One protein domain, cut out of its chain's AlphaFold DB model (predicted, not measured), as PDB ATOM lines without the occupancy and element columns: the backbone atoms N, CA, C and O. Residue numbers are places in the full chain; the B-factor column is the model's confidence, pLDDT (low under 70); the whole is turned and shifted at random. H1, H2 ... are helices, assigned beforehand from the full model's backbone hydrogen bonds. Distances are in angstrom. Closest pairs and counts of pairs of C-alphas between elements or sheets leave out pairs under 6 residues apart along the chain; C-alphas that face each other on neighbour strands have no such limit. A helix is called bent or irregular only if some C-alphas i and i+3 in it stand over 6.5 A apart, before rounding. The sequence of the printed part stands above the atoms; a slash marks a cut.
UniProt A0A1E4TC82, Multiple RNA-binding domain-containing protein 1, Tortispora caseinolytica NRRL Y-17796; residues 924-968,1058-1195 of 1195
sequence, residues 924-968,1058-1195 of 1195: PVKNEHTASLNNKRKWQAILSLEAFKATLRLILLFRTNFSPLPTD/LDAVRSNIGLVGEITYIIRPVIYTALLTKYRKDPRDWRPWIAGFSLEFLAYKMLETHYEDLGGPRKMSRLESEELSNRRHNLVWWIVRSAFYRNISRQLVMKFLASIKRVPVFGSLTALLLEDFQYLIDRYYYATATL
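This is residues 924 to 968 and 1058 to 1195 of the 1195 residues of the protein "Multiple RNA-binding domain-containing protein 1" of Tortispora caseinolytica NRRL Y-17796 (UniProt A0A1E4TC82). Four long helices, H1, the bent H3, H4 and H5, run side by side, each beside the one before it, and a helical hairpin of H6 and H7 turns away from one end of H4 and H5 to make an L. Short H2 lies near the first arm of H3, and residues 926 to 931, of which 928 to 931 belong to H1, stick out. The printed part has 183 residues with seven named helices, H1 to H7 in chain order, and no named strand; the class is all helix. It is loose, with a radius of gyration of the C-alphas of 19.7 A and spans of 53 by 46 by 26 A.

H1, residues 928 to 959, is in a bundle, a group of helices or arms packed together, with H3a, residues 1065 to 1074, H3b, residues 1077 to 1087, and H4, residues 1094 to 1118. H3a and H3b are arms of H3, which by its hydrogen bonds was assigned as one helix but is bent: C-alphas 1074 and 1077 are 7.2 A apart. H1 touches H3b with residues 936 to 950 alone, the closest C-alphas being those of Trp 939 and Thr 1085, 5.6 A apart, at a shallow tilt of 18 degrees, opposite ways. H2, residues 1058 to 1063, is close to H3a but not clearly touching, with the C-alphas of Val 1061 and Val 1068 closest at 7.0 A. H3a touches H4, closest at the C-alphas of Gly 1069 and Ala 1107, 4.1 A. H4 and H5, residues 1126 to 1144, form a hairpin at a shallow tilt of 15 degrees, closest at the C-alphas of Tyr 1108 and Arg 1135, 6.5 A. H6, residues 1146 to 1164, touches H5 only at the corner, about perpendicular at 81 degrees, with the C-alphas of Ile 1143 and Tyr 1149 closest at 6.1 A. H6 and H7, residues 1170 to 1187, form a hairpin, closest at the C-alphas of Ile 1164 and Gly 1171, 4.9 A. Every O i to N i+4 pair is within hydrogen-bond range in H1, H2, H3a, H3b and H4, against 11 of 15 in H5, 12 of 15 in H6 and 13 of 14 in H7.

H1 is 46.9 A long and begins at C-alpha 928, (-4.835, -0.810, 28.020). H4 measures 36.2 A and H5 28.3 A. H6, 24.8 A, is only just irregular, with C-alphas 1150 and 1153 7.0 A apart, and has a kink of 42 degrees near residue 1153. H7, 26.0 A, ends at C-alpha 1187, (3.440, -9.227, 13.857).

The C-alphas of Lys 926 and Arg 1122 are the two farthest apart, 64.2 A. Residues 969 to 1057 are not printed, and C-alphas 968 and 1058 are 31.7 A apart across the cut. Of the links printed whole, none is long. Mean pLDDT of the printed part is 83.6; 21 residues are under 70, among them 1168 to 1177 and 1190 to 1195.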
ATOM      1  N   PRO A 924       6.371  -3.304  32.034       58.81
ATOM      2  CA  PRO A 924       5.214  -4.123  32.400       58.81
ATOM      3  C   PRO A 924       3.884  -3.383  32.184       58.81
ATOM      4  O   PRO A 924       3.551  -2.420  32.883       58.81
ATOM      5  N   VAL A 925       3.103  -3.857  31.212       59.94
ATOM      6  CA  VAL A 925       1.824  -3.264  30.808       59.94
ATOM      7  C   VAL A 925       0.749  -3.564  31.855       59.94
ATOM      8  O   VAL A 925       0.242  -4.677  31.929       59.94
ATOM      9  N   LYS A 926       0.379  -2.553  32.649       58.75
ATOM     10  CA  LYS A 926      -0.713  -2.655  33.639       58.75
ATOM     11  C   LYS A 926      -2.084  -2.199  33.117       58.75
ATOM     12  O   LYS A 926      -3.094  -2.668  33.622       58.75
ATOM     13  N   ASN A 927      -2.122  -1.319  32.108       70.62
ATOM     14  CA  ASN A 927      -3.345  -0.678  31.602       70.62
ATOM     15  C   ASN A 927      -3.408  -0.715  30.061       70.62
ATOM     16  O   ASN A 927      -2.394  -0.481  29.396       70.62
ATOM     17  N   GLU A 928      -4.606  -0.858  29.481       72.06
ATOM     18  CA  GLU A 928      -4.835  -0.810  28.020       72.06
ATOM     19  C   GLU A 928      -4.347   0.495  27.367       72.06
ATOM     20  O   GLU A 928      -3.785   0.494  26.268       72.06
ATOM     21  N   HIS A 929      -4.499   1.626  28.066       75.25
ATOM     22  CA  HIS A 929      -4.004   2.924  27.600       75.25
ATOM     23  C   HIS A 929      -2.483   2.896  27.356       75.25
ATOM     24  O   HIS A 929      -1.992   3.534  26.421       75.25
ATOM     25  N   THR A 930      -1.724   2.133  28.148       71.56
ATOM     26  CA  THR A 930      -0.274   1.966  27.967       71.56
ATOM     27  C   THR A 930       0.031   1.136  26.720       71.56
ATOM     28  O   THR A 930       0.909   1.512  25.946       71.56
ATOM     29  N   ALA A 931      -0.741   0.077  26.447       72.44
ATOM     30  CA  ALA A 931      -0.610  -0.709  25.216       72.44
ATOM     31  C   ALA A 931      -0.903   0.134  23.957       72.44
ATOM     32  O   ALA A 931      -0.130   0.117  22.997       72.44
ATOM     33  N   SER A 932      -1.963   0.952  23.981       77.06
ATOM     34  CA  SER A 932      -2.298   1.887  22.892       77.06
ATOM     35  C   SER A 932      -1.213   2.954  22.666       77.06
ATOM     36  O   SER A 932      -0.949   3.345  21.520       77.06
ATOM     37  N   LEU A 933      -0.545   3.395  23.739       79.75
ATOM     38  CA  LEU A 933       0.576   4.336  23.682       79.75
ATOM     39  C   LEU A 933       1.855   3.682  23.133       79.75
ATOM     40  O   LEU A 933       2.539   4.289  22.311       79.75
ATOM     41  N   ASN A 934       2.153   2.440  23.524       82.69
ATOM     42  CA  ASN A 934       3.293   1.682  23.003       82.69
ATOM     43  C   ASN A 934       3.107   1.352  21.514       82.69
ATOM     44  O   ASN A 934       4.012   1.598  20.722       82.69
ATOM     45  N   ASN A 935       1.910   0.928  21.096       82.94
ATOM     46  CA  ASN A 935       1.582   0.738  19.680       82.94
ATOM     47  C   ASN A 935       1.715   2.064  18.891       82.94
ATOM     48  O   ASN A 935       2.311   2.095  17.817       82.94
ATOM     49  N   LYS A 936       1.275   3.204  19.458       85.88
ATOM     50  CA  LYS A 936       1.534   4.530  18.858       85.88
ATOM     51  C   LYS A 936       3.040   4.794  18.687       85.88
ATOM     52  O   LYS A 936       3.445   5.233  17.616       85.88
ATOM     53  N   ARG A 937       3.860   4.506  19.706       87.38
ATOM     54  CA  ARG A 937       5.323   4.692  19.666       87.38
ATOM     55  C   ARG A 937       6.005   3.804  18.619       87.38
ATOM     56  O   ARG A 937       6.831   4.330  17.881       87.38
ATOM     57  N   LYS A 938       5.612   2.528  18.488       87.19
ATOM     58  CA  LYS A 938       6.098   1.614  17.431       87.19
ATOM     59  C   LYS A 938       5.905   2.235  16.041       87.19
ATOM     60  O   LYS A 938       6.872   2.436  15.314       87.19
ATOM     61  N   TRP A 939       4.678   2.640  15.711       87.19
ATOM     62  CA  TRP A 939       4.375   3.258  14.415       87.19
ATOM     63  C   TRP A 939       5.033   4.628  14.202       87.19
ATOM     64  O   TRP A 939       5.378   4.959  13.071       87.19
ATOM     65  N   GLN A 940       5.249   5.419  15.260       90.00
ATOM     66  CA  GLN A 940       6.009   6.672  15.159       90.00
ATOM     67  C   GLN A 940       7.501   6.433  14.870       90.00
ATOM     68  O   GLN A 940       8.078   7.190  14.094       90.00
ATOM     69  N   ALA A 941       8.108   5.382  15.433       89.94
ATOM     70  CA  ALA A 941       9.491   5.004  15.135       89.94
ATOM     71  C   ALA A 941       9.646   4.557  13.669       89.94
ATOM     72  O   ALA A 941      10.482   5.112  12.957       89.94
ATOM     73  N   ILE A 942       8.777   3.653  13.194       89.12
ATOM     74  CA  ILE A 942       8.761   3.185  11.793       89.12
ATOM     75  C   ILE A 942       8.594   4.369  10.823       89.12
ATOM     76  O   ILE A 942       9.390   4.526   9.902       89.12
ATOM     77  N   LEU A 943       7.625   5.263  11.071       91.19
ATOM     78  CA  LEU A 943       7.425   6.468  10.253       91.19
ATOM     79  C   LEU A 943       8.661   7.387  10.245       91.19
ATOM     80  O   LEU A 943       8.967   7.982   9.214       91.19
ATOM     81  N   SER A 944       9.381   7.510  11.367       92.12
ATOM     82  CA  SER A 944      10.603   8.324  11.424       92.12
ATOM     83  C   SER A 944      11.773   7.705  10.648       92.12
ATOM     84  O   SER A 944      12.514   8.439   9.998       92.12
ATOM     85  N   LEU A 945      11.894   6.371  10.645       90.69
ATOM     86  CA  LEU A 945      12.891   5.643   9.858       90.69
ATOM     87  C   LEU A 945      12.582   5.740   8.358       90.69
ATOM     88  O   LEU A 945      13.475   6.046   7.572       90.69
ATOM     89  N   GLU A 946      11.320   5.573   7.954       91.19
ATOM     90  CA  GLU A 946      10.900   5.735   6.555       91.19
ATOM     91  C   GLU A 946      11.077   7.170   6.047       91.19
ATOM     92  O   GLU A 946      11.628   7.383   4.966       91.19
ATOM     93  N   ALA A 947      10.696   8.175   6.842       93.25
ATOM     94  CA  ALA A 947      10.948   9.574   6.502       93.25
ATOM     95  C   ALA A 947      12.452   9.862   6.324       93.25
ATOM     96  O   ALA A 947      12.828  10.642   5.451       93.25
ATOM     97  N   PHE A 948      13.314   9.207   7.107       94.19
ATOM     98  CA  PHE A 948      14.768   9.327   7.008       94.19
ATOM     99  C   PHE A 948      15.354   8.582   5.792       94.19
ATOM    100  O   PHE A 948      16.190   9.146   5.087       94.19
ATOM    101  N   LYS A 949      14.864   7.375   5.455       93.25
ATOM    102  CA  LYS A 949      15.192   6.704   4.178       93.25
ATOM    103  C   LYS A 949      14.803   7.590   2.984       93.25
ATOM    104  O   LYS A 949      15.584   7.731   2.042       93.25
ATOM    105  N   ALA A 950      13.628   8.222   3.031       93.94
ATOM    106  CA  ALA A 950      13.137   9.087   1.961       93.94
ATOM    107  C   ALA A 950      13.949  10.386   1.809       93.94
ATOM    108  O   ALA A 950      14.295  10.743   0.683       93.94
ATOM    109  N   THR A 951      14.320  11.080   2.895       95.12
ATOM    110  CA  THR A 951      15.163  12.288   2.781       95.12
ATOM    111  C   THR A 951      16.561  11.968   2.260       95.12
ATOM    112  O   THR A 951      17.062  12.699   1.410       95.12
ATOM    113  N   LEU A 952      17.169  10.855   2.684       94.69
ATOM    114  CA  LEU A 952      18.458  10.397   2.156       94.69
ATOM    115  C   LEU A 952      18.387  10.045   0.659       94.69
ATOM    116  O   LEU A 952      19.272  10.444  -0.099       94.69
ATOM    117  N   ARG A 953      17.319   9.369   0.207       94.25
ATOM    118  CA  ARG A 953      17.080   9.094  -1.223       94.25
ATOM    119  C   ARG A 953      16.852  10.374  -2.035       94.25
ATOM    120  O   ARG A 953      17.451  10.520  -3.092       94.25
ATOM    121  N   LEU A 954      16.080  11.339  -1.527       94.19
ATOM    122  CA  LEU A 954      15.924  12.644  -2.188       94.19
ATOM    123  C   LEU A 954      17.262  13.398  -2.289       94.19
ATOM    124  O   LEU A 954      17.556  13.964  -3.338       94.19
ATOM    125  N   ILE A 955      18.101  13.372  -1.245       93.44
ATOM    126  CA  ILE A 955      19.443  13.981  -1.277       93.44
ATOM    127  C   ILE A 955      20.328  13.327  -2.350       93.44
ATOM    128  O   ILE A 955      21.051  14.048  -3.036       93.44
ATOM    129  N   LEU A 956      20.253  12.002  -2.535       92.81
ATOM    130  CA  LEU A 956      20.923  11.333  -3.657       92.81
ATOM    131  C   LEU A 956      20.376  11.817  -5.004       92.81
ATOM    132  O   LEU A 956      21.169  12.281  -5.814       92.81
ATOM    133  N   LEU A 957      19.054  11.811  -5.208       92.00
ATOM    134  CA  LEU A 957      18.412  12.224  -6.466       92.00
ATOM    135  C   LEU A 957      18.793  13.656  -6.895       92.00
ATOM    136  O   LEU A 957      19.113  13.901  -8.059       92.00
ATOM    137  N   PHE A 958      18.822  14.605  -5.950       90.06
ATOM    138  CA  PHE A 958      19.294  15.974  -6.200       90.06
ATOM    139  C   PHE A 958      20.800  16.053  -6.506       90.06
ATOM    140  O   PHE A 958      21.247  17.008  -7.140       90.06
ATOM    141  N   ARG A 959      21.599  15.086  -6.040       89.75
ATOM    142  CA  ARG A 959      23.058  15.057  -6.218       89.75
ATOM    143  C   ARG A 959      23.499  14.279  -7.463       89.75
ATOM    144  O   ARG A 959      24.572  14.567  -7.985       89.75
ATOM    145  N   THR A 960      22.669  13.364  -7.963       87.38
ATOM    146  CA  THR A 960      22.845  12.612  -9.218       87.38
ATOM    147  C   THR A 960      22.154  13.285 -10.410       87.38
ATOM    148  O   THR A 960      21.727  12.604 -11.334       87.38
ATOM    149  N   ASN A 961      22.013  14.619 -10.396       86.62
ATOM    150  CA  ASN A 961      21.398  15.414 -11.472       86.62
ATOM    151  C   ASN A 961      20.020  14.902 -11.949       86.62
ATOM    152  O   ASN A 961      19.693  15.030 -13.125       86.62
ATOM    153  N   PHE A 962      19.204  14.347 -11.045       89.19
ATOM    154  CA  PHE A 962      17.894  13.760 -11.357       89.19
ATOM    155  C   PHE A 962      17.907  12.511 -12.263       89.19
ATOM    156  O   PHE A 962      16.864  12.160 -12.814       89.19
ATOM    157  N   SER A 963      19.029  11.795 -12.390       88.00
ATOM    158  CA  SER A 963      19.009  10.397 -12.857       88.00
ATOM    159  C   SER A 963      18.204   9.514 -11.883       88.00
ATOM    160  O   SER A 963      18.273   9.759 -10.673       88.00
ATOM    161  N   PRO A 964      17.480   8.481 -12.360       88.44
ATOM    162  CA  PRO A 964      16.746   7.559 -11.494       88.44
ATOM    163  C   PRO A 964      17.689   6.847 -10.515       88.44
ATOM    164  O   PRO A 964      18.855   6.568 -10.825       88.44
ATOM    165  N   LEU A 965      17.178   6.531  -9.325       89.44
ATOM    166  CA  LEU A 965      17.892   5.716  -8.350       89.44
ATOM    167  C   LEU A 965      17.687   4.230  -8.700       89.44
ATOM    168  O   LEU A 965      16.537   3.784  -8.720       89.44
ATOM    169  N   PRO A 966      18.759   3.449  -8.943       88.38
ATOM    170  CA  PRO A 966      18.635   2.004  -9.082       88.38
ATOM    171  C   PRO A 966      18.149   1.377  -7.771       88.38
ATOM    172  O   PRO A 966      18.447   1.888  -6.684       88.38
ATOM    173  N   THR A 967      17.449   0.247  -7.870       85.44
ATOM    174  CA  THR A 967      16.949  -0.523  -6.720       85.44
ATOM    175  C   THR A 967      18.071  -0.831  -5.715       85.44
ATOM    176  O   THR A 967      17.920  -0.543  -4.525       85.44
ATOM    177  N   ASP A 968      19.225  -1.304  -6.202       84.12
ATOM    178  CA  ASP A 968      20.457  -1.457  -5.419       84.12
ATOM    179  C   ASP A 968      21.388  -0.246  -5.563       84.12
ATOM    180  O   ASP A 968      21.758   0.148  -6.667       84.12
ATOM    181  N   LEU A1058       0.569  22.357 -14.633       73.56
ATOM    182  CA  LEU A1058       0.309  21.025 -15.187       73.56
ATOM    183  C   LEU A1058       1.281  20.656 -16.318       73.56
ATOM    184  O   LEU A1058       1.678  19.500 -16.426       73.56
ATOM    185  N   ASP A1059       1.705  21.625 -17.127       71.12
ATOM    186  CA  ASP A1059       2.614  21.404 -18.258       71.12
ATOM    187  C   ASP A1059       4.076  21.305 -17.789       71.12
ATOM    188  O   ASP A1059       4.865  20.524 -18.325       71.12
ATOM    189  N   ALA A1060       4.425  22.038 -16.726       69.75
ATOM    190  CA  ALA A1060       5.690  21.870 -16.009       69.75
ATOM    191  C   ALA A1060       5.790  20.481 -15.343       69.75
ATOM    192  O   ALA A1060       6.843  19.847 -15.391       69.75
ATOM    193  N   VAL A1061       4.682  19.971 -14.789       75.75
ATOM    194  CA  VAL A1061       4.580  18.585 -14.292       75.75
ATOM    195  C   VAL A1061       4.656  17.572 -15.439       75.75
ATOM    196  O   VAL A1061       5.360  16.576 -15.312       75.75
ATOM    197  N   ARG A1062       3.989  17.823 -16.573       77.38
ATOM    198  CA  ARG A1062       3.988  16.917 -17.735       77.38
ATOM    199  C   ARG A1062       5.364  16.794 -18.394       77.38
ATOM    200  O   ARG A1062       5.774  15.689 -18.719       77.38
ATOM    201  N   SER A1063       6.087  17.899 -18.564       77.69
ATOM    202  CA  SER A1063       7.454  17.886 -19.121       77.69
ATOM    203  C   SER A1063       8.467  17.175 -18.215       77.69
ATOM    204  O   SER A1063       9.443  16.613 -18.704       77.69
ATOM    205  N   ASN A1064       8.222  17.146 -16.903       86.50
ATOM    206  CA  ASN A1064       9.075  16.495 -15.908       86.50
ATOM    207  C   ASN A1064       8.391  15.272 -15.262       86.50
ATOM    208  O   ASN A1064       8.581  14.988 -14.077       86.50
ATOM    209  N   ILE A1065       7.586  14.538 -16.043       89.00
ATOM    210  CA  ILE A1065       6.760  13.429 -15.541       89.00
ATOM    211  C   ILE A1065       7.590  12.289 -14.931       89.00
ATOM    212  O   ILE A1065       7.212  11.774 -13.880       89.00
ATOM    213  N   GLY A1066       8.760  11.971 -15.501       89.00
ATOM    214  CA  GLY A1066       9.694  10.990 -14.936       89.00
ATOM    215  C   GLY A1066      10.192  11.392 -13.542       89.00
ATOM    216  O   GLY A1066      10.117  10.600 -12.604       89.00
ATOM    217  N   LEU A1067      10.609  12.652 -13.369       91.00
ATOM    218  CA  LEU A1067      11.065  13.189 -12.080       91.00
ATOM    219  C   LEU A1067       9.942  13.193 -11.029       91.00
ATOM    220  O   LEU A1067      10.173  12.859  -9.866       91.00
ATOM    221  N   VAL A1068       8.711  13.530 -11.425       91.62
ATOM    222  CA  VAL A1068       7.542  13.460 -10.529       91.62
ATOM    223  C   VAL A1068       7.218  12.008 -10.152       91.62
ATOM    224  O   VAL A1068       6.902  11.744  -8.988       91.62
ATOM    225  N   GLY A1069       7.370  11.059 -11.081       92.19
ATOM    226  CA  GLY A1069       7.275   9.622 -10.813       92.19
ATOM    227  C   GLY A1069       8.307   9.144  -9.787       92.19
ATOM    228  O   GLY A1069       7.941   8.500  -8.805       92.19
ATOM    229  N   GLU A1070       9.573   9.533  -9.944       92.75
ATOM    230  CA  GLU A1070      10.665   9.155  -9.033       92.75
ATOM    231  C   GLU A1070      10.489   9.738  -7.623       92.75
ATOM    232  O   GLU A1070      10.595   9.025  -6.622       92.75
ATOM    233  N   ILE A1071      10.117  11.018  -7.518       94.00
ATOM    234  CA  ILE A1071       9.786  11.648  -6.231       94.00
ATOM    235  C   ILE A1071       8.582  10.944  -5.577       94.00
ATOM    236  O   ILE A1071       8.579  10.722  -4.363       94.00
ATOM    237  N   THR A1072       7.587  10.527  -6.369       92.75
ATOM    238  CA  THR A1072       6.431   9.757  -5.878       92.75
ATOM    239  C   THR A1072       6.854   8.378  -5.358       92.75
ATOM    240  O   THR A1072       6.441   7.997  -4.260       92.75
ATOM    241  N   TYR A1073       7.732   7.667  -6.075       91.81
ATOM    242  CA  TYR A1073       8.296   6.372  -5.668       91.81
ATOM    243  C   TYR A1073       9.062   6.469  -4.337       91.81
ATOM    244  O   TYR A1073       8.849   5.660  -3.432       91.81
ATOM    245  N   ILE A1074       9.892   7.507  -4.170       92.94
ATOM    246  CA  ILE A1074      10.680   7.735  -2.948       92.94
ATOM    247  C   ILE A1074       9.792   8.094  -1.742       92.94
ATOM    248  O   ILE A1074      10.079   7.671  -0.620       92.94
ATOM    249  N   ILE A1075       8.713   8.860  -1.943       93.31
ATOM    250  CA  ILE A1075       7.836   9.341  -0.859       93.31
ATOM    251  C   ILE A1075       6.727   8.327  -0.494       93.31
ATOM    252  O   ILE A1075       6.228   8.341   0.638       93.31
ATOM    253  N   ARG A1076       6.372   7.401  -1.400       91.62
ATOM    254  CA  ARG A1076       5.355   6.343  -1.209       91.62
ATOM    255  C   ARG A1076       5.416   5.644   0.164       91.62
ATOM    256  O   ARG A1076       4.360   5.574   0.805       91.62
ATOM    257  N   PRO A1077       6.572   5.164   0.678       90.50
ATOM    258  CA  PRO A1077       6.626   4.479   1.974       90.50
ATOM    259  C   PRO A1077       6.249   5.383   3.154       90.50
ATOM    260  O   PRO A1077       5.602   4.934   4.103       90.50
ATOM    261  N   VAL A1078       6.582   6.676   3.082       92.69
ATOM    262  CA  VAL A1078       6.274   7.671   4.122       92.69
ATOM    263  C   VAL A1078       4.775   7.961   4.168       92.69
ATOM    264  O   VAL A1078       4.184   7.997   5.245       92.69
ATOM    265  N   ILE A1079       4.123   8.111   3.008       92.38
ATOM    266  CA  ILE A1079       2.662   8.303   2.942       92.38
ATOM    267  C   ILE A1079       1.937   7.045   3.436       92.38
ATOM    268  O   ILE A1079       1.008   7.136   4.241       92.38
ATOM    269  N   TYR A1080       2.382   5.867   2.998       90.75
ATOM    270  CA  TYR A1080       1.798   4.588   3.392       90.75
ATOM    271  C   TYR A1080       1.919   4.335   4.906       90.75
ATOM    272  O   TYR A1080       0.910   4.064   5.564       90.75
ATOM    273  N   THR A1081       3.105   4.523   5.495       89.38
ATOM    274  CA  THR A1081       3.289   4.422   6.955       89.38
ATOM    275  C   THR A1081       2.520   5.494   7.713       89.38
ATOM    276  O   THR A1081       1.877   5.167   8.710       89.38
ATOM    277  N   ALA A1082       2.483   6.746   7.243       91.12
ATOM    278  CA  ALA A1082       1.686   7.802   7.869       91.12
ATOM    279  C   ALA A1082       0.193   7.427   7.927       91.12
ATOM    280  O   ALA A1082      -0.442   7.575   8.979       91.12
ATOM    281  N   LEU A1083      -0.355   6.863   6.843       90.56
ATOM    282  CA  LEU A1083      -1.722   6.341   6.807       90.56
ATOM    283  C   LEU A1083      -1.912   5.152   7.760       90.56
ATOM    284  O   LEU A1083      -2.903   5.133   8.490       90.56
ATOM    285  N   LEU A1084      -0.959   4.218   7.848       86.94
ATOM    286  CA  LEU A1084      -1.000   3.147   8.854       86.94
ATOM    287  C   LEU A1084      -0.990   3.705  10.288       86.94
ATOM    288  O   LEU A1084      -1.809   3.279  11.099       86.94
ATOM    289  N   THR A1085      -0.177   4.723  10.607       88.12
ATOM    290  CA  THR A1085      -0.157   5.333  11.958       88.12
ATOM    291  C   THR A1085      -1.507   5.959  12.348       88.12
ATOM    292  O   THR A1085      -1.896   5.934  13.526       88.12
ATOM    293  N   LYS A1086      -2.229   6.492  11.348       89.69
ATOM    294  CA  LYS A1086      -3.542   7.142  11.463       89.69
ATOM    295  C   LYS A1086      -4.676   6.124  11.612       89.69
ATOM    296  O   LYS A1086      -5.514   6.290  12.496       89.69
ATOM    297  N   TYR A1087      -4.671   5.063  10.804       87.81
ATOM    298  CA  TYR A1087      -5.698   4.012  10.795       87.81
ATOM    299  C   TYR A1087      -5.352   2.791  11.678       87.81
ATOM    300  O   TYR A1087      -6.069   1.797  11.657       87.81
ATOM    301  N   ARG A1088      -4.315   2.880  12.534       83.25
ATOM    302  CA  ARG A1088      -3.761   1.778  13.364       83.25
ATOM    303  C   ARG A1088      -4.722   1.029  14.305       83.25
ATOM    304  O   ARG A1088      -4.279   0.115  14.995       83.25
ATOM    305  N   LYS A1089      -5.983   1.456  14.422       81.94
ATOM    306  CA  LYS A1089      -7.015   0.749  15.198       81.94
ATOM    307  C   LYS A1089      -7.568  -0.457  14.442       81.94
ATOM    308  O   LYS A1089      -7.803  -1.488  15.058       81.94
ATOM    309  N   ASP A1090      -7.722  -0.331  13.125       83.94
ATOM    310  CA  ASP A1090      -8.486  -1.259  12.296       83.94
ATOM    311  C   ASP A1090      -7.579  -1.850  11.202       83.94
ATOM    312  O   ASP A1090      -7.524  -1.343  10.083       83.94
ATOM    313  N   PRO A1091      -6.835  -2.941  11.477       76.25
ATOM    314  CA  PRO A1091      -5.825  -3.488  10.558       76.25
ATOM    315  C   PRO A1091      -6.401  -4.145   9.288       76.25
ATOM    316  O   PRO A1091      -5.660  -4.758   8.522       76.25
ATOM    317  N   ARG A1092      -7.717  -4.049   9.063       83.56
ATOM    318  CA  ARG A1092      -8.416  -4.491   7.846       83.56
ATOM    319  C   ARG A1092      -8.837  -3.330   6.935       83.56
ATOM    320  O   ARG A1092      -9.388  -3.599   5.867       83.56
ATOM    321  N   ASP A1093      -8.601  -2.075   7.336       90.00
ATOM    322  CA  ASP A1093      -9.023  -0.884   6.588       90.00
ATOM    323  C   ASP A1093      -8.273  -0.793   5.248       90.00
ATOM    324  O   ASP A1093      -7.046  -0.747   5.201       90.00
ATOM    325  N   TRP A1094      -9.008  -0.746   4.135       90.94
ATOM    326  CA  TRP A1094      -8.420  -0.753   2.788       90.94
ATOM    327  C   TRP A1094      -7.700   0.551   2.413       90.94
ATOM    328  O   TRP A1094      -6.877   0.559   1.501       90.94
ATOM    329  N   ARG A1095      -7.979   1.661   3.113       92.00
ATOM    330  CA  ARG A1095      -7.516   3.010   2.734       92.00
ATOM    331  C   ARG A1095      -5.989   3.154   2.620       92.00
ATOM    332  O   ARG A1095      -5.560   3.714   1.615       92.00
ATOM    333  N   PRO A1096      -5.154   2.666   3.567       90.50
ATOM    334  CA  PRO A1096      -3.702   2.746   3.426       90.50
ATOM    335  C   PRO A1096      -3.198   1.894   2.256       90.50
ATOM    336  O   PRO A1096      -2.325   2.339   1.520       90.50
ATOM    337  N   TRP A1097      -3.769   0.699   2.055       90.44
ATOM    338  CA  TRP A1097      -3.371  -0.204   0.972       90.44
ATOM    339  C   TRP A1097      -3.682   0.389  -0.407       90.44
ATOM    340  O   TRP A1097      -2.781   0.467  -1.235       90.44
ATOM    341  N   ILE A1098      -4.908   0.887  -0.622       93.81
ATOM    342  CA  ILE A1098      -5.303   1.530  -1.886       93.81
ATOM    343  C   ILE A1098      -4.400   2.735  -2.166       93.81
ATOM    344  O   ILE A1098      -3.829   2.823  -3.244       93.81
ATOM    345  N   ALA A1099      -4.212   3.635  -1.193       92.12
ATOM    346  CA  ALA A1099      -3.376   4.818  -1.388       92.12
ATOM    347  C   ALA A1099      -1.913   4.462  -1.716       92.12
ATOM    348  O   ALA A1099      -1.321   5.071  -2.603       92.12
ATOM    349  N   GLY A1100      -1.340   3.465  -1.036       90.56
ATOM    350  CA  GLY A1100       0.026   3.005  -1.286       90.56
ATOM    351  C   GLY A1100       0.200   2.333  -2.651       90.56
ATOM    352  O   GLY A1100       1.121   2.688  -3.385       90.56
ATOM    353  N   PHE A1101      -0.713   1.430  -3.024       92.75
ATOM    354  CA  PHE A1101      -0.712   0.764  -4.330       92.75
ATOM    355  C   PHE A1101      -0.958   1.751  -5.481       92.75
ATOM    356  O   PHE A1101      -0.268   1.695  -6.494       92.75
ATOM    357  N   SER A1102      -1.884   2.703  -5.325       93.94
ATOM    358  CA  SER A1102      -2.123   3.741  -6.334       93.94
ATOM    359  C   SER A1102      -0.922   4.671  -6.520       93.94
ATOM    360  O   SER A1102      -0.663   5.069  -7.650       93.94
ATOM    361  N   LEU A1103      -0.169   4.992  -5.461       93.56
ATOM    362  CA  LEU A1103       1.084   5.751  -5.581       93.56
ATOM    363  C   LEU A1103       2.189   4.936  -6.272       93.56
ATOM    364  O   LEU A1103       2.915   5.494  -7.088       93.56
ATOM    365  N   GLU A1104       2.286   3.631  -5.995       91.94
ATOM    366  CA  GLU A1104       3.211   2.719  -6.689       91.94
ATOM    367  C   GLU A1104       2.909   2.643  -8.191       91.94
ATOM    368  O   GLU A1104       3.785   2.852  -9.027       91.94
ATOM    369  N   PHE A1105       1.645   2.391  -8.538       95.25
ATOM    370  CA  PHE A1105       1.193   2.257  -9.920       95.25
ATOM    371  C   PHE A1105       1.321   3.574 -10.696       95.25
ATOM    372  O   PHE A1105       1.721   3.570 -11.859       95.25
ATOM    373  N   LEU A1106       1.039   4.708 -10.045       94.69
ATOM    374  CA  LEU A1106       1.231   6.032 -10.635       94.69
ATOM    375  C   LEU A1106       2.715   6.327 -10.886       94.69
ATOM    376  O   LEU A1106       3.053   6.783 -11.973       94.69
ATOM    377  N   ALA A1107       3.598   6.025  -9.927       93.00
ATOM    378  CA  ALA A1107       5.040   6.202 -10.089       93.00
ATOM    379  C   ALA A1107       5.611   5.312 -11.206       93.00
ATOM    380  O   ALA A1107       6.377   5.799 -12.039       93.00
ATOM    381  N   TYR A1108       5.187   4.043 -11.270       93.75
ATOM    382  CA  TYR A1108       5.515   3.137 -12.372       93.75
ATOM    383  C   TYR A1108       5.062   3.717 -13.719       93.75
ATOM    384  O   TYR A1108       5.890   3.879 -14.614       93.75
ATOM    385  N   LYS A1109       3.777   4.085 -13.869       94.31
ATOM    386  CA  LYS A1109       3.268   4.537 -15.174       94.31
ATOM    387  C   LYS A1109       3.841   5.893 -15.592       94.31
ATOM    388  O   LYS A1109       4.085   6.077 -16.776       94.31
ATOM    389  N   MET A1110       4.120   6.803 -14.655       92.56
ATOM    390  CA  MET A1110       4.821   8.067 -14.940       92.56
ATOM    391  C   MET A1110       6.223   7.837 -15.522       92.56
ATOM    392  O   MET A1110       6.610   8.512 -16.478       92.56
ATOM    393  N   LEU A1111       6.969   6.873 -14.975       90.19
ATOM    394  CA  LEU A1111       8.294   6.515 -15.478       90.19
ATOM    395  C   LEU A1111       8.215   5.761 -16.816       90.19
ATOM    396  O   LEU A1111       8.949   6.087 -17.742       90.19
ATOM    397  N   GLU A1112       7.273   4.825 -16.963       91.50
ATOM    398  CA  GLU A1112       7.008   4.134 -18.234       91.50
ATOM    399  C   GLU A1112       6.661   5.138 -19.354       91.50
ATOM    400  O   GLU A1112       7.260   5.076 -20.425       91.50
ATOM    401  N   THR A1113       5.808   6.143 -19.092       90.38
ATOM    402  CA  THR A1113       5.512   7.210 -20.073       90.38
ATOM    403  C   THR A1113       6.718   8.086 -20.417       90.38
ATOM    404  O   THR A1113       6.824   8.560 -21.542       90.38
ATOM    405  N   HIS A1114       7.654   8.285 -19.485       89.00
ATOM    406  CA  HIS A1114       8.873   9.051 -19.758       89.00
ATOM    407  C   HIS A1114       9.801   8.311 -20.738       89.00
ATOM    408  O   HIS A1114      10.358   8.924 -21.649       89.00
ATOM    409  N   TYR A1115       9.914   6.987 -20.603       88.94
ATOM    410  CA  TYR A1115      10.655   6.153 -21.551       88.94
ATOM    411  C   TYR A1115       9.926   5.976 -22.892       88.94
ATOM    412  O   TYR A1115      10.584   5.944 -23.934       88.94
ATOM    413  N   GLU A1116       8.589   5.933 -22.901       88.44
ATOM    414  CA  GLU A1116       7.780   6.030 -24.128       88.44
ATOM    415  C   GLU A1116       8.117   7.330 -24.897       88.44
ATOM    416  O   GLU A1116       8.512   7.252 -26.064       88.44
ATOM    417  N   ASP A1117       8.086   8.496 -24.234       85.19
ATOM    418  CA  ASP A1117       8.393   9.815 -24.825       85.19
ATOM    419  C   ASP A1117       9.843   9.942 -25.357       85.19
ATOM    420  O   ASP A1117      10.079  10.606 -26.369       85.19
ATOM    421  N   LEU A1118      10.830   9.290 -24.726       81.38
ATOM    422  CA  LEU A1118      12.233   9.292 -25.185       81.38
ATOM    423  C   LEU A1118      12.450   8.511 -26.503       81.38
ATOM    424  O   LEU A1118      13.414   8.768 -27.242       81.38
ATOM    425  N   GLY A1119      11.552   7.576 -26.827       81.12
ATOM    426  CA  GLY A1119      11.626   6.711 -28.013       81.12
ATOM    427  C   GLY A1119      11.258   5.243 -27.772       81.12
ATOM    428  O   GLY A1119      11.460   4.417 -28.666       81.12
ATOM    429  N   GLY A1120      10.738   4.906 -26.590       84.56
ATOM    430  CA  GLY A1120      10.283   3.566 -26.235       84.56
ATOM    431  C   GLY A1120      11.410   2.535 -26.064       84.56
ATOM    432  O   GLY A1120      12.596   2.879 -26.031       84.56
ATOM    433  N   PRO A1121      11.067   1.233 -25.999       81.19
ATOM    434  CA  PRO A1121      11.992   0.162 -25.607       81.19
ATOM    435  C   PRO A1121      13.138  -0.112 -26.599       81.19
ATOM    436  O   PRO A1121      13.944  -1.000 -26.357       81.19
ATOM    437  N   ARG A1122      13.230   0.632 -27.711       80.00
ATOM    438  CA  ARG A1122      14.368   0.584 -28.650       80.00
ATOM    439  C   ARG A1122      15.515   1.533 -28.294       80.00
ATOM    440  O   ARG A1122      16.583   1.390 -28.871       80.00
ATOM    441  N   LYS A1123      15.290   2.511 -27.409       81.25
ATOM    442  CA  LYS A1123      16.327   3.438 -26.909       81.25
ATOM    443  C   LYS A1123      16.593   3.315 -25.408       81.25
ATOM    444  O   LYS A1123      17.487   3.977 -24.896       81.25
ATOM    445  N   MET A1124      15.781   2.527 -24.715       86.12
ATOM    446  CA  MET A1124      15.916   2.272 -23.289       86.12
ATOM    447  C   MET A1124      17.119   1.354 -23.043       86.12
ATOM    448  O   MET A1124      17.215   0.289 -23.654       86.12
ATOM    449  N   SER A1125      18.003   1.755 -22.134       88.62
ATOM    450  CA  SER A1125      19.131   0.947 -21.656       88.62
ATOM    451  C   SER A1125      18.633  -0.324 -20.955       88.62
ATOM    452  O   SER A1125      17.603  -0.307 -20.277       88.62
ATOM    453  N   ARG A1126      19.374  -1.435 -21.034       88.31
ATOM    454  CA  ARG A1126      19.090  -2.663 -20.269       88.31
ATOM    455  C   ARG A1126      18.934  -2.382 -18.777       88.31
ATOM    456  O   ARG A1126      18.039  -2.952 -18.162       88.31
ATOM    457  N   LEU A1127      19.730  -1.466 -18.222       89.81
ATOM    458  CA  LEU A1127      19.661  -1.070 -16.809       89.81
ATOM    459  C   LEU A1127      18.361  -0.308 -16.479       89.81
ATOM    460  O   LEU A1127      17.801  -0.472 -15.398       89.81
ATOM    461  N   GLU A1128      17.837   0.479 -17.423       90.44
ATOM    462  CA  GLU A1128      16.525   1.138 -17.307       90.44
ATOM    463  C   GLU A1128      15.376   0.129 -17.437       90.44
ATOM    464  O   GLU A1128      14.413   0.169 -16.668       90.44
ATOM    465  N   SER A1129      15.505  -0.821 -18.370       90.94
ATOM    466  CA  SER A1129      14.550  -1.915 -18.565       90.94
ATOM    467  C   SER A1129      14.465  -2.834 -17.347       90.94
ATOM    468  O   SER A1129      13.383  -3.318 -17.005       90.94
ATOM    469  N   GLU A1130      15.599  -3.096 -16.702       89.94
ATOM    470  CA  GLU A1130      15.705  -3.888 -15.482       89.94
ATOM    471  C   GLU A1130      15.075  -3.149 -14.296       89.94
ATOM    472  O   GLU A1130      14.217  -3.712 -13.621       89.94
ATOM    473  N   GLU A1131      15.384  -1.864 -14.102       89.56
ATOM    474  CA  GLU A1131      14.783  -1.041 -13.043       89.56
ATOM    475  C   GLU A1131      13.257  -0.882 -13.216       89.56
ATOM    476  O   GLU A1131      12.509  -1.022 -12.241       89.56
ATOM    477  N   LEU A1132      12.748  -0.696 -14.444       89.94
ATOM    478  CA  LEU A1132      11.305  -0.769 -14.728       89.94
ATOM    479  C   LEU A1132      10.722  -2.145 -14.384       89.94
ATOM    480  O   LEU A1132       9.659  -2.231 -13.760       89.94
ATOM    481  N   SER A1133      11.399  -3.228 -14.772       91.69
ATOM    482  CA  SER A1133      10.947  -4.590 -14.472       91.69
ATOM    483  C   SER A1133      10.911  -4.840 -12.961       91.69
ATOM    484  O   SER A1133       9.937  -5.401 -12.461       91.69
ATOM    485  N   ASN A1134      11.896  -4.357 -12.205       89.12
ATOM    486  CA  ASN A1134      11.951  -4.463 -10.746       89.12
ATOM    487  C   ASN A1134      10.816  -3.664 -10.085       89.12
ATOM    488  O   ASN A1134      10.111  -4.186  -9.219       89.12
ATOM    489  N   ARG A1135      10.522  -2.451 -10.570       89.12
ATOM    490  CA  ARG A1135       9.349  -1.661 -10.140       89.12
ATOM    491  C   ARG A1135       8.022  -2.365 -10.445       89.12
ATOM    492  O   ARG A1135       7.115  -2.347  -9.612       89.12
ATOM    493  N   ARG A1136       7.922  -3.061 -11.581       90.94
ATOM    494  CA  ARG A1136       6.768  -3.906 -11.932       90.94
ATOM    495  C   ARG A1136       6.637  -5.131 -11.019       90.94
ATOM    496  O   ARG A1136       5.528  -5.442 -10.593       90.94
ATOM    497  N   HIS A1137       7.733  -5.793 -10.646       87.19
ATOM    498  CA  HIS A1137       7.701  -6.872  -9.646       87.19
ATOM    499  C   HIS A1137       7.331  -6.343  -8.245       87.19
ATOM    500  O   HIS A1137       6.560  -6.980  -7.525       87.19
ATOM    501  N   ASN A1138       7.753  -5.126  -7.892       84.69
ATOM    502  CA  ASN A1138       7.368  -4.459  -6.642       84.69
ATOM    503  C   ASN A1138       5.866  -4.138  -6.535       84.69
ATOM    504  O   ASN A1138       5.341  -4.084  -5.416       84.69
ATOM    505  N   LEU A1139       5.137  -4.023  -7.656       88.94
ATOM    506  CA  LEU A1139       3.667  -3.983  -7.650       88.94
ATOM    507  C   LEU A1139       3.055  -5.308  -7.158       88.94
ATOM    508  O   LEU A1139       2.072  -5.280  -6.417       88.94
ATOM    509  N   VAL A1140       3.649  -6.460  -7.493       89.00
ATOM    510  CA  VAL A1140       3.156  -7.791  -7.080       89.00
ATOM    511  C   VAL A1140       3.244  -7.966  -5.560       89.00
ATOM    512  O   VAL A1140       2.306  -8.470  -4.941       89.00
ATOM    513  N   TRP A1141       4.307  -7.459  -4.924       85.31
ATOM    514  CA  TRP A1141       4.479  -7.513  -3.464       85.31
ATOM    515  C   TRP A1141       3.353  -6.830  -2.665       85.31
ATOM    516  O   TRP A1141       3.147  -7.163  -1.493       85.31
ATOM    517  N   TRP A1142       2.542  -5.950  -3.270       87.00
ATOM    518  CA  TRP A1142       1.346  -5.400  -2.615       87.00
ATOM    519  C   TRP A1142       0.283  -6.457  -2.268       87.00
ATOM    520  O   TRP A1142      -0.500  -6.228  -1.344       87.00
ATOM    521  N   ILE A1143       0.308  -7.639  -2.892       88.12
ATOM    522  CA  ILE A1143      -0.532  -8.800  -2.533       88.12
ATOM    523  C   ILE A1143      -0.244  -9.304  -1.103       88.12
ATOM    524  O   ILE A1143      -1.127  -9.875  -0.458       88.12
ATOM    525  N   VAL A1144       0.959  -9.059  -0.573       83.69
ATOM    526  CA  VAL A1144       1.390  -9.471   0.781       83.69
ATOM    527  C   VAL A1144       1.271  -8.313   1.797       83.69
ATOM    528  O   VAL A1144       1.526  -8.480   2.987       83.69
ATOM    529  N   ARG A1145       0.809  -7.126   1.376       83.69
ATOM    530  CA  ARG A1145       0.740  -5.923   2.229       83.69
ATOM    531  C   ARG A1145      -0.631  -5.738   2.902       83.69
ATOM    532  O   ARG A1145      -1.677  -5.743   2.257       83.69
ATOM    533  N   SER A1146      -0.606  -5.474   4.213       82.88
ATOM    534  CA  SER A1146      -1.706  -4.895   5.014       82.88
ATOM    535  C   SER A1146      -3.098  -5.520   4.764       82.88
ATOM    536  O   SER A1146      -3.272  -6.725   4.955       82.88
ATOM    537  N   ALA A1147      -4.103  -4.721   4.392       86.88
ATOM    538  CA  ALA A1147      -5.495  -5.143   4.266       86.88
ATOM    539  C   ALA A1147      -5.712  -6.206   3.179       86.88
ATOM    540  O   ALA A1147      -6.502  -7.122   3.400       86.88
ATOM    541  N   PHE A1148      -4.997  -6.150   2.048       89.19
ATOM    542  CA  PHE A1148      -5.105  -7.185   1.014       89.19
ATOM    543  C   PHE A1148      -4.622  -8.536   1.548       89.19
ATOM    544  O   PHE A1148      -5.304  -9.546   1.370       89.19
ATOM    545  N   TYR A1149      -3.511  -8.550   2.289       86.50
ATOM    546  CA  TYR A1149      -3.040  -9.761   2.960       86.50
ATOM    547  C   TYR A1149      -4.044 -10.273   3.991       86.50
ATOM    548  O   TYR A1149      -4.518 -11.405   3.890       86.50
ATOM    549  N   ARG A1150      -4.436  -9.426   4.949       84.94
ATOM    550  CA  ARG A1150      -5.292  -9.823   6.082       84.94
ATOM    551  C   ARG A1150      -6.724 -10.189   5.677       84.94
ATOM    552  O   ARG A1150      -7.361 -10.946   6.410       84.94
ATOM    553  N   ASN A1151      -7.220  -9.683   4.545       88.06
ATOM    554  CA  ASN A1151      -8.571  -9.962   4.049       88.06
ATOM    555  C   ASN A1151      -8.599 -11.038   2.947       88.06
ATOM    556  O   ASN A1151      -9.493 -11.882   2.987       88.06
ATOM    557  N   ILE A1152      -7.656 -11.032   1.993       90.25
ATOM    558  CA  ILE A1152      -7.658 -11.917   0.810       90.25
ATOM    559  C   ILE A1152      -6.522 -12.942   0.861       90.25
ATOM    560  O   ILE A1152      -6.790 -14.126   1.078       90.25
ATOM    561  N   SER A1153      -5.266 -12.537   0.636       88.06
ATOM    562  CA  SER A1153      -4.221 -13.509   0.272       88.06
ATOM    563  C   SER A1153      -3.862 -14.460   1.416       88.06
ATOM    564  O   SER A1153      -3.654 -15.642   1.156       88.06
ATOM    565  N   ARG A1154      -3.961 -14.038   2.686       85.81
ATOM    566  CA  ARG A1154      -3.858 -14.945   3.846       85.81
ATOM    567  C   ARG A1154      -4.893 -16.075   3.814       85.81
ATOM    568  O   ARG A1154      -4.567 -17.198   4.184       85.81
ATOM    569  N   GLN A1155      -6.129 -15.816   3.376       87.00
ATOM    570  CA  GLN A1155      -7.150 -16.868   3.277       87.00
ATOM    571  C   GLN A1155      -6.839 -17.861   2.151       87.00
ATOM    572  O   GLN A1155      -7.136 -19.047   2.281       87.00
ATOM    573  N   LEU A1156      -6.237 -17.388   1.055       87.31
ATOM    574  CA  LEU A1156      -5.795 -18.235  -0.053       87.31
ATOM    575  C   LEU A1156      -4.587 -19.088   0.360       87.31
ATOM    576  O   LEU A1156      -4.629 -20.305   0.197       87.31
ATOM    577  N   VAL A1157      -3.578 -18.481   0.995       83.44
ATOM    578  CA  VAL A1157      -2.403 -19.174   1.549       83.44
ATOM    579  C   VAL A1157      -2.819 -20.229   2.576       83.44
ATOM    580  O   VAL A1157      -2.371 -21.365   2.479       83.44
ATOM    581  N   MET A1158      -3.745 -19.928   3.494       82.19
ATOM    582  CA  MET A1158      -4.233 -20.926   4.458       82.19
ATOM    583  C   MET A1158      -4.999 -22.086   3.804       82.19
ATOM    584  O   MET A1158      -4.858 -23.228   4.238       82.19
ATOM    585  N   LYS A1159      -5.776 -21.839   2.738       85.06
ATOM    586  CA  LYS A1159      -6.427 -22.914   1.962       85.06
ATOM    587  C   LYS A1159      -5.405 -23.776   1.214       85.06
ATOM    588  O   LYS A1159      -5.538 -24.996   1.197       85.06
ATOM    589  N   PHE A1160      -4.379 -23.152   0.638       83.25
ATOM    590  CA  PHE A1160      -3.275 -23.818  -0.053       83.25
ATOM    591  C   PHE A1160      -2.451 -24.688   0.912       83.25
ATOM    592  O   PHE A1160      -2.259 -25.876   0.657       83.25
ATOM    593  N   LEU A1161      -2.090 -24.153   2.083       75.12
ATOM    594  CA  LEU A1161      -1.432 -24.888   3.169       75.12
ATOM    595  C   LEU A1161      -2.274 -26.061   3.681       75.12
ATOM    596  O   LEU A1161      -1.753 -27.162   3.831       75.12
ATOM    597  N   ALA A1162      -3.582 -25.875   3.891       78.25
ATOM    598  CA  ALA A1162      -4.490 -26.951   4.303       78.25
ATOM    599  C   ALA A1162      -4.700 -28.042   3.226       78.25
ATOM    600  O   ALA A1162      -5.174 -29.140   3.540       78.25
ATOM    601  N   SER A1163      -4.350 -27.749   1.969       81.12
ATOM    602  CA  SER A1163      -4.258 -28.735   0.890       81.12
ATOM    603  C   SER A1163      -2.911 -29.468   0.937       81.12
ATOM    604  O   SER A1163      -2.875 -30.692   1.034       81.12
ATOM    605  N   ILE A1164      -1.799 -28.725   0.974       79.25
ATOM    606  CA  ILE A1164      -0.435 -29.278   0.931       79.25
ATOM    607  C   ILE A1164      -0.078 -30.079   2.193       79.25
ATOM    608  O   ILE A1164       0.576 -31.113   2.071       79.25
ATOM    609  N   LYS A1165      -0.598 -29.719   3.379       71.88
ATOM    610  CA  LYS A1165      -0.476 -30.507   4.628       71.88
ATOM    611  C   LYS A1165      -0.994 -31.953   4.525       71.88
ATOM    612  O   LYS A1165      -0.750 -32.745   5.428       71.88
ATOM    613  N   ARG A1166      -1.707 -32.314   3.449       74.44
ATOM    614  CA  ARG A1166      -2.176 -33.686   3.173       74.44
ATOM    615  C   ARG A1166      -1.132 -34.558   2.463       74.44
ATOM    616  O   ARG A1166      -1.320 -35.766   2.386       74.44
ATOM    617  N   VAL A1167      -0.051 -33.969   1.946       80.38
ATOM    618  CA  VAL A1167       1.047 -34.677   1.269       80.38
ATOM    619  C   VAL A1167       2.156 -34.956   2.294       80.38
ATOM    620  O   VAL A1167       2.729 -34.001   2.813       80.38
ATOM    621  N   PRO A1168       2.503 -36.217   2.610       67.44
ATOM    622  CA  PRO A1168       3.261 -36.540   3.828       67.44
ATOM    623  C   PRO A1168       4.713 -36.030   3.864       67.44
ATOM    624  O   PRO A1168       5.248 -35.826   4.949       67.44
ATOM    625  N   VAL A1169       5.350 -35.800   2.708       69.62
ATOM    626  CA  VAL A1169       6.735 -35.294   2.631       69.62
ATOM    627  C   VAL A1169       6.748 -33.766   2.537       69.62
ATOM    628  O   VAL A1169       7.138 -33.090   3.488       69.62
ATOM    629  N   PHE A1170       6.246 -33.206   1.430       64.19
ATOM    630  CA  PHE A1170       6.190 -31.754   1.220       64.19
ATOM    631  C   PHE A1170       5.383 -31.029   2.308       64.19
ATOM    632  O   PHE A1170       5.803 -29.984   2.799       64.19
ATOM    633  N   GLY A1171       4.262 -31.614   2.740       64.25
ATOM    634  CA  GLY A1171       3.299 -31.006   3.657       64.25
ATOM    635  C   GLY A1171       3.755 -30.808   5.096       64.25
ATOM    636  O   GLY A1171       3.072 -30.091   5.823       64.25
ATOM    637  N   SER A1172       4.884 -31.386   5.515       66.25
ATOM    638  CA  SER A1172       5.504 -31.054   6.806       66.25
ATOM    639  C   SER A1172       6.490 -29.890   6.660       66.25
ATOM    640  O   SER A1172       6.383 -28.894   7.375       66.25
ATOM    641  N   LEU A1173       7.395 -29.974   5.682       64.75
ATOM    642  CA  LEU A1173       8.501 -29.031   5.508       64.75
ATOM    643  C   LEU A1173       8.039 -27.672   4.960       64.75
ATOM    644  O   LEU A1173       8.424 -26.639   5.505       64.75
ATOM    645  N   THR A1174       7.170 -27.638   3.941       64.75
ATOM    646  CA  THR A1174       6.650 -26.357   3.423       64.75
ATOM    647  C   THR A1174       5.687 -25.697   4.404       64.75
ATOM    648  O   THR A1174       5.565 -24.477   4.408       64.75
ATOM    649  N   ALA A1175       4.982 -26.491   5.213       64.44
ATOM    650  CA  ALA A1175       4.026 -25.977   6.184       64.44
ATOM    651  C   ALA A1175       4.705 -25.293   7.368       64.44
ATOM    652  O   ALA A1175       4.288 -24.196   7.720       64.44
ATOM    653  N   LEU A1176       5.751 -25.914   7.928       65.44
ATOM    654  CA  LEU A1176       6.559 -25.335   9.001       65.44
ATOM    655  C   LEU A1176       7.058 -23.942   8.584       65.44
ATOM    656  O   LEU A1176       6.642 -22.937   9.154       65.44
ATOM    657  N   LEU A1177       7.808 -23.878   7.478       66.06
ATOM    658  CA  LEU A1177       8.377 -22.629   6.967       66.06
ATOM    659  C   LEU A1177       7.313 -21.546   6.704       66.06
ATOM    660  O   LEU A1177       7.511 -20.394   7.085       66.06
ATOM    661  N   LEU A1178       6.175 -21.872   6.078       70.38
ATOM    662  CA  LEU A1178       5.150 -20.858   5.781       70.38
ATOM    663  C   LEU A1178       4.338 -20.415   7.005       70.38
ATOM    664  O   LEU A1178       3.939 -19.252   7.048       70.38
ATOM    665  N   GLU A1179       4.076 -21.286   7.983       70.81
ATOM    666  CA  GLU A1179       3.411 -20.882   9.232       70.81
ATOM    667  C   GLU A1179       4.334 -19.988  10.081       70.81
ATOM    668  O   GLU A1179       3.874 -18.996  10.657       70.81
ATOM    669  N   ASP A1180       5.643 -20.243  10.038       69.94
ATOM    670  CA  ASP A1180       6.675 -19.429  10.685       69.94
ATOM    671  C   ASP A1180       6.848 -18.050  10.008       69.94
ATOM    672  O   ASP A1180       6.837 -17.011  10.678       69.94
ATOM    673  N   PHE A1181       6.889 -17.991   8.669       73.44
ATOM    674  CA  PHE A1181       6.857 -16.711   7.940       73.44
ATOM    675  C   PHE A1181       5.528 -15.957   8.117       73.44
ATOM    676  O   PHE A1181       5.523 -14.722   8.147       73.44
ATOM    677  N   GLN A1182       4.396 -16.650   8.302       76.44
ATOM    678  CA  GLN A1182       3.114 -15.995   8.585       76.44
ATOM    679  C   GLN A1182       3.161 -15.203   9.903       76.44
ATOM    680  O   GLN A1182       2.588 -14.115   9.976       76.44
ATOM    681  N   TYR A1183       3.861 -15.702  10.928       77.19
ATOM    682  CA  TYR A1183       4.053 -14.990  12.197       77.19
ATOM    683  C   TYR A1183       4.847 -13.684  12.018       77.19
ATOM    684  O   TYR A1183       4.440 -12.647  12.554       77.19
ATOM    685  N   LEU A1184       5.915 -13.700  11.210       75.88
ATOM    686  CA  LEU A1184       6.684 -12.497  10.863       75.88
ATOM    687  C   LEU A1184       5.803 -11.445  10.160       75.88
ATOM    688  O   LEU A1184       5.777 -10.289  10.584       75.88
ATOM    689  N   ILE A1185       5.018 -11.854   9.156       76.44
ATOM    690  CA  ILE A1185       4.130 -10.968   8.372       76.44
ATOM    691  C   ILE A1185       2.933 -10.447   9.199       76.44
ATOM    692  O   ILE A1185       2.455  -9.328   8.985       76.44
ATOM    693  N   ASP A1186       2.429 -11.226  10.161       76.25
ATOM    694  CA  ASP A1186       1.319 -10.807  11.026       76.25
ATOM    695  C   ASP A1186       1.736  -9.831  12.136       76.25
ATOM    696  O   ASP A1186       0.918  -8.981  12.523       76.25
ATOM    697  N   ARG A1187       2.960  -9.961  12.669       78.12
ATOM    698  CA  ARG A1187       3.440  -9.227  13.857       78.12
ATOM    699  C   ARG A1187       4.292  -7.999  13.522       78.12
ATOM    700  O   ARG A1187       4.168  -6.972  14.199       78.12
ATOM    701  N   TYR A1188       5.116  -8.093  12.483       80.38
ATOM    702  CA  TYR A1188       6.061  -7.054  12.072       80.38
ATOM    703  C   TYR A1188       5.651  -6.412  10.735       80.38
ATOM    704  O   TYR A1188       4.806  -6.920   9.999       80.38
ATOM    705  N   TYR A1189       6.254  -5.277  10.395       72.88
ATOM    706  CA  TYR A1189       6.094  -4.515   9.150       72.88
ATOM    707  C   TYR A1189       6.841  -5.176   7.961       72.88
ATOM    708  O   TYR A1189       7.256  -4.524   7.001       72.88
ATOM    709  N   TYR A1190       6.963  -6.508   8.021       64.06
ATOM    710  CA  TYR A1190       7.832  -7.371   7.220       64.06
ATOM    711  C   TYR A1190       7.633  -7.219   5.706       64.06
ATOM    712  O   TYR A1190       8.600  -7.063   4.975       64.06
ATOM    713  N   ALA A1191       6.382  -7.161   5.231       53.66
ATOM    714  CA  ALA A1191       6.038  -7.058   3.802       53.66
ATOM    715  C   ALA A1191       6.424  -5.715   3.131       53.66
ATOM    716  O   ALA A1191       5.973  -5.409   2.023       53.66
ATOM    717  N   THR A1192       7.195  -4.878   3.822       53.97
ATOM    718  CA  THR A1192       7.565  -3.513   3.428       53.97
ATOM    719  C   THR A1192       8.976  -3.101   3.834       53.97
ATOM    720  O   THR A1192       9.442  -2.082   3.329       53.97
ATOM    721  N   ALA A1193       9.677  -3.911   4.637       54.03
ATOM    722  CA  ALA A1193      11.125  -3.976   4.507       54.03
ATOM    723  C   ALA A1193      11.450  -4.303   3.037       54.03
ATOM    724  O   ALA A1193      10.720  -5.062   2.390       54.03
ATOM    725  N   THR A1194      12.484  -3.677   2.482       49.38
ATOM    726  CA  THR A1194      12.862  -3.900   1.082       49.38
ATOM    727  C   THR A1194      13.578  -5.240   0.950       49.38
ATOM    728  O   THR A1194      14.780  -5.314   1.210       49.38
ATOM    729  N   LEU A1195      12.797  -6.267   0.599       33.66
ATOM    730  CA  LEU A1195      13.256  -7.469  -0.104       33.66
ATOM    731  C   LEU A1195      13.793  -7.096  -1.491       33.66
ATOM    732  O   LEU A1195      13.211  -6.155  -2.084       33.66
TER     733      LEU A1195